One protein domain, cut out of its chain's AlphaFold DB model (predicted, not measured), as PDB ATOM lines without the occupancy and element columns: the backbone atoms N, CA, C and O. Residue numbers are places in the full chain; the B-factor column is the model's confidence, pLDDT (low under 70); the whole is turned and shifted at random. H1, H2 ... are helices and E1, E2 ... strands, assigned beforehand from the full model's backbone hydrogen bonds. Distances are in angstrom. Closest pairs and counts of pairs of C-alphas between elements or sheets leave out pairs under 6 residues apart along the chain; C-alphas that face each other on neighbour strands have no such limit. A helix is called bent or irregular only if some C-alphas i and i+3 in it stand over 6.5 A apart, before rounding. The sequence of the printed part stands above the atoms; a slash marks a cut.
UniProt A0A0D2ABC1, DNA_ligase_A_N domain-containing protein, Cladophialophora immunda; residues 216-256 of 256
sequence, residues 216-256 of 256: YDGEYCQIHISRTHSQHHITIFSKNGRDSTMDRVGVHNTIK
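What this domain is: This is residues 216 to 256 of the 256 residues of the protein "DNA_ligase_A_N domain-containing protein" of Cladophialophora immunda (UniProt A0A0D2ABC1). A long hairpin of two strands, E1 and E2, makes a narrow ribbon, and a short helix, H1, lies over one face of it, nearer to E2 than to E1. The printed part has 41 residues, with two named strands and one named helix in the order E1, E2, H1; the sheet's order is E1 - E2, antiparallel. The class is mixed, helices and strands, with under half of the residues in named elements. The whole is only just compact, close to loose, with a radius of gyration of the C-alphas of 10.6 A, and elongated, spanning 34 by 19 by 16 A.

How they stand to each other: Look first at E1, residues 221 to 226, and E2, residues 233 to 238, a hairpin of antiparallel neighbours at 162 degrees between their directions. C-alphas 223 and 236 face each other at 4.6 A. N 224 and O 235 are within hydrogen-bond range at 2.8 A, as are N 237 and O 222 at 2.8 A. Then find H1, residues 249 to 255: its closest C-alphas with E2 are those of His 252 and Ile 234, 7.7 A apart. E1 and H1 are apart. In H1, 1 of 3 O i to N i+4 pairs and 3 of 4 O i to N i+3 pairs are within range.

Where its parts are: Find C-alpha 221 at (-1.862, 50.886, 55.437); from there E1 runs 16.0 A to C-alpha 226. E2 begins at C-alpha 233, at (-11.684, 48.370, 43.513), and runs 16.8 A. H1 measures 10.3 A, ending at C-alpha 255, at (-2.782, 42.972, 46.651); it is irregular, with C-alphas 250 and 253 standing 7.1 A apart.

The domain as a whole: The two C-alphas farthest apart are those of Asp 217 and Ser 230, 34.5 A. The printed part has no cut and ends at Lys 256, the chain's last residue. Both links are short, with 6 residues from E1 to E2 and 10 from E2 to H1. The mean pLDDT of the printed part is 86.0; look for the values under 70 at residues 229 to 232.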
ATOM      1  N   TYR A 216       6.863  45.766  62.409       93.00
ATOM      2  CA  TYR A 216       7.603  46.232  61.242       93.00
ATOM      3  C   TYR A 216       7.889  47.738  61.342       93.00
ATOM      4  O   TYR A 216       7.138  48.496  61.972       93.00
ATOM      5  N   ASP A 217       9.007  48.154  60.750       93.06
ATOM      6  CA  ASP A 217       9.361  49.560  60.578       93.06
ATOM      7  C   ASP A 217       9.012  49.981  59.152       93.06
ATOM      8  O   ASP A 217       9.750  49.731  58.204       93.06
ATOM      9  N   GLY A 218       7.801  50.500  58.996       91.25
ATOM     10  CA  GLY A 218       7.219  50.846  57.711       91.25
ATOM     11  C   GLY A 218       5.957  51.673  57.902       91.25
ATOM     12  O   GLY A 218       5.626  52.102  59.013       91.25
ATOM     13  N   GLU A 219       5.234  51.892  56.812       90.31
ATOM     14  CA  GLU A 219       4.029  52.712  56.824       90.31
ATOM     15  C   GLU A 219       2.776  51.869  57.068       90.31
ATOM     16  O   GLU A 219       2.537  50.860  56.406       90.31
ATOM     17  N   TYR A 220       1.938  52.313  58.005       91.56
ATOM     18  CA  TYR A 220       0.632  51.698  58.219       91.56
ATOM     19  C   TYR A 220      -0.277  51.942  57.010       91.56
ATOM     20  O   TYR A 220      -0.452  53.088  56.585       91.56
ATOM     21  N   CYS A 221      -0.891  50.866  56.521       92.44
ATOM     22  CA  CYS A 221      -1.862  50.886  55.437       92.44
ATOM     23  C   CYS A 221      -3.108  50.109  55.864       92.44
ATOM     24  O   CYS A 221      -3.009  48.928  56.195       92.44
ATOM     25  N   GLN A 222      -4.274  50.747  55.806       93.75
ATOM     26  CA  GLN A 222      -5.555  50.051  55.885       93.75
ATOM     27  C   GLN A 222      -6.110  49.884  54.469       93.75
ATOM     28  O   GLN A 222      -6.384  50.870  53.787       93.75
ATOM     29  N   ILE A 223      -6.239  48.636  54.019       92.75
ATOM     30  CA  ILE A 223      -6.570  48.291  52.633       92.75
ATOM     31  C   ILE A 223      -8.006  47.777  52.583       92.75
ATOM     32  O   ILE A 223      -8.348  46.798  53.243       92.75
ATOM     33  N   HIS A 224      -8.843  48.438  51.793       91.31
ATOM     34  CA  HIS A 224     -10.208  48.025  51.507       91.31
ATOM     35  C   HIS A 224     -10.240  47.447  50.095       91.31
ATOM     36  O   HIS A 224      -9.744  48.078  49.163       91.31
ATOM     37  N   ILE A 225     -10.845  46.271  49.930       89.19
ATOM     38  CA  ILE A 225     -10.978  45.602  48.631       89.19
ATOM     39  C   ILE A 225     -12.456  45.304  48.394       89.19
ATOM     40  O   ILE A 225     -13.060  44.526  49.133       89.19
ATOM     41  N   SER A 226     -13.042  45.924  47.371       84.94
ATOM     42  CA  SER A 226     -14.407  45.612  46.957       84.94
ATOM     43  C   SER A 226     -14.400  44.416  46.010       84.94
ATOM     44  O   SER A 226     -13.671  44.388  45.014       84.94
ATOM     45  N   ARG A 227     -15.230  43.419  46.329       80.81
ATOM     46  CA  ARG A 227     -15.400  42.187  45.543       80.81
ATOM     47  C   ARG A 227     -16.650  42.203  44.656       80.81
ATOM     48  O   ARG A 227     -16.915  41.209  43.992       80.81
ATOM     49  N   THR A 228     -17.427  43.288  44.667       73.44
ATOM     50  CA  THR A 228     -18.737  43.363  43.995       73.44
ATOM     51  C   THR A 228     -18.661  43.757  42.518       73.44
ATOM     52  O   THR A 228     -19.600  43.485  41.776       73.44
ATOM     53  N   HIS A 229     -17.562  44.366  42.065       61.62
ATOM     54  CA  HIS A 229     -17.370  44.774  40.668       61.62
ATOM     55  C   HIS A 229     -16.375  43.860  39.938       61.62
ATOM     56  O   HIS A 229     -15.471  43.294  40.550       61.62
ATOM     57  N   SER A 230     -16.515  43.748  38.610       58.78
ATOM     58  CA  SER A 230     -15.630  42.956  37.733       58.78
ATOM     59  C   SER A 230     -14.170  43.427  37.734       58.78
ATOM     60  O   SER A 230     -13.276  42.676  37.356       58.78
ATOM     61  N   GLN A 231     -13.919  44.656  38.190       63.84
ATOM     62  CA  GLN A 231     -12.597  45.154  38.547       63.84
ATOM     63  C   GLN A 231     -12.535  45.318  40.068       63.84
ATOM     64  O   GLN A 231     -13.325  46.068  40.641       63.84
ATOM     65  N   HIS A 232     -11.591  44.632  40.723       66.94
ATOM     66  CA  HIS A 232     -11.313  44.825  42.147       66.94
ATOM     67  C   HIS A 232     -10.994  46.298  42.415       66.94
ATOM     68  O   HIS A 232      -9.945  46.800  41.998       66.94
ATOM     69  N   HIS A 233     -11.906  46.993  43.095       84.06
ATOM     70  CA  HIS A 233     -11.684  48.370  43.513       84.06
ATOM     71  C   HIS A 233     -10.956  48.352  44.857       84.06
ATOM     72  O   HIS A 233     -11.484  47.853  45.855       84.06
ATOM     73  N   ILE A 234      -9.721  48.852  44.855       89.12
ATOM     74  CA  ILE A 234      -8.858  48.925  46.032       89.12
ATOM     75  C   ILE A 234      -8.840  50.371  46.515       89.12
ATOM     76  O   ILE A 234      -8.598  51.280  45.726       89.12
ATOM     77  N   THR A 235      -9.028  50.566  47.816       90.50
ATOM     78  CA  THR A 235      -8.793  51.849  48.487       90.50
ATOM     79  C   THR A 235      -7.782  51.636  49.604       90.50
ATOM     80  O   THR A 235      -7.924  50.702  50.394       90.50
ATOM     81  N   ILE A 236      -6.750  52.476  49.681       92.12
ATOM     82  CA  ILE A 236      -5.693  52.363  50.692       92.12
ATOM     83  C   ILE A 236      -5.657  53.633  51.534       92.12
ATOM     84  O   ILE A 236      -5.349  54.711  51.029       92.12
ATOM     85  N   PHE A 237      -5.914  53.504  52.833       92.12
ATOM     86  CA  PHE A 237      -5.812  54.595  53.797       92.12
ATOM     87  C   PHE A 237      -4.464  54.580  54.514       92.12
ATOM     88  O   PHE A 237      -3.966  53.529  54.926       92.12
ATOM     89  N   SER A 238      -3.889  55.767  54.705       90.94
ATOM     90  CA  SER A 238      -2.746  55.967  55.602       90.94
ATOM     91  C   SER A 238      -3.163  55.884  57.075       90.94
ATOM     92  O   SER A 238      -4.346  55.932  57.408       90.94
ATOM     93  N   LYS A 239      -2.177  55.864  57.985       88.94
ATOM     94  CA  LYS A 239      -2.389  55.917  59.446       88.94
ATOM     95  C   LYS A 239      -3.352  57.019  59.906       88.94
ATOM     96  O   LYS A 239      -4.076  56.824  60.874       88.94
ATOM     97  N   ASN A 240      -3.330  58.166  59.231       84.19
ATOM     98  CA  ASN A 240      -4.109  59.342  59.614       84.19
ATOM     99  C   ASN A 240      -5.435  59.447  58.838       84.19
ATOM    100  O   ASN A 240      -6.090  60.477  58.905       84.19
ATOM    101  N   GLY A 241      -5.808  58.427  58.060       87.00
ATOM    102  CA  GLY A 241      -7.071  58.388  57.317       87.00
ATOM    103  C   GLY A 241      -7.090  59.102  55.975       87.00
ATOM    104  O   GLY A 241      -8.122  59.103  55.309       87.00
ATOM    105  N   ARG A 242      -5.955  59.644  55.518       86.75
ATOM    106  CA  ARG A 242      -5.835  60.145  54.143       86.75
ATOM    107  C   ARG A 242      -5.939  58.981  53.157       86.75
ATOM    108  O   ARG A 242      -5.194  58.005  53.297       86.75
ATOM    109  N   ASP A 243      -6.789  59.132  52.141       88.25
ATOM    110  CA  ASP A 243      -6.795  58.261  50.965       88.25
ATOM    111  C   ASP A 243      -5.457  58.400  50.236       88.25
ATOM    112  O   ASP A 243      -5.078  59.472  49.766       88.25
ATOM    113  N   SER A 244      -4.713  57.304  50.225       90.31
ATOM    114  CA  SER A 244      -3.375  57.209  49.661       90.31
ATOM    115  C   SER A 244      -3.295  56.089  48.625       90.31
ATOM    116  O   SER A 244      -2.238  55.483  48.427       90.31
ATOM    117  N   THR A 245      -4.428  55.788  47.988       90.19
ATOM    118  CA  THR A 245      -4.565  54.722  46.995       90.19
ATOM    119  C   THR A 245      -3.588  54.921  45.842       90.19
ATOM    120  O   THR A 245      -2.859  53.993  45.489       90.19
ATOM    121  N   MET A 246      -3.515  56.143  45.308       88.12
ATOM    122  CA  MET A 246      -2.623  56.482  44.194       88.12
ATOM    123  C   MET A 246      -1.156  56.578  44.617       88.12
ATOM    124  O   MET A 246      -0.287  56.114  43.883       88.12
ATOM    125  N   ASP A 247      -0.883  57.072  45.829       88.75
ATOM    126  CA  ASP A 247       0.477  57.112  46.393       88.75
ATOM    127  C   ASP A 247       1.085  55.699  46.517       88.75
ATOM    128  O   ASP A 247       2.301  55.529  46.556       88.75
ATOM    129  N   ARG A 248       0.230  54.669  46.575       90.75
ATOM    130  CA  ARG A 248       0.592  53.259  46.766       90.75
ATOM    131  C   ARG A 248       0.277  52.387  45.552       90.75
ATOM    132  O   ARG A 248       0.155  51.173  45.689       90.75
ATOM    133  N   VAL A 249       0.201  52.968  44.353       90.44
ATOM    134  CA  VAL A 249      -0.074  52.213  43.113       90.44
ATOM    135  C   VAL A 249       0.888  51.036  42.898       90.44
ATOM    136  O   VAL A 249       0.478  49.975  42.433       90.44
ATOM    137  N   GLY A 250       2.147  51.172  43.330       90.31
ATOM    138  CA  GLY A 250       3.170  50.129  43.198       90.31
ATOM    139  C   GLY A 250       2.864  48.820  43.935       90.31
ATOM    140  O   GLY A 250       3.390  47.784  43.544       90.31
ATOM    141  N   VAL A 251       1.997  48.830  44.958       90.56
ATOM    142  CA  VAL A 251       1.600  47.604  45.682       90.56
ATOM    143  C   VAL A 251       0.280  47.014  45.191       90.56
ATOM    144  O   VAL A 251      -0.108  45.942  45.645       90.56
ATOM    145  N   HIS A 252      -0.417  47.671  44.257       90.88
ATOM    146  CA  HIS A 252      -1.740  47.220  43.804       90.88
ATOM    147  C   HIS A 252      -1.687  45.815  43.203       90.88
ATOM    148  O   HIS A 252      -2.548  45.003  43.513       90.88
ATOM    149  N   ASN A 253      -0.666  45.507  42.400       86.88
ATOM    150  CA  ASN A 253      -0.518  44.185  41.776       86.88
ATOM    151  C   ASN A 253      -0.192  43.070  42.777       86.88
ATOM    152  O   ASN A 253      -0.450  41.915  42.484       86.88
ATOM    153  N   THR A 254       0.377  43.403  43.937       88.81
ATOM    154  CA  THR A 254       0.657  42.429  45.005       88.81
ATOM    155  C   THR A 254      -0.588  42.135  45.844       88.81
ATOM    156  O   THR A 254      -0.671  41.091  46.480       88.81
ATOM    157  N   ILE A 255      -1.530  43.081  45.891       85.69
ATOM    158  CA  ILE A 255      -2.782  42.972  46.651       85.69
ATOM    159  C   ILE A 255      -3.883  42.284  45.825       85.69
ATOM    160  O   ILE A 255      -4.750  41.637  46.413       85.69
ATOM    161  N   LYS A 256      -3.878  42.482  44.499       71.69
ATOM    162  CA  LYS A 256      -4.848  41.906  43.553       71.69
ATOM    163  C   LYS A 256      -4.671  40.406  43.358       71.69
ATOM    164  O   LYS A 256      -3.512  39.947  43.327       71.69
TER     165      LYS A 256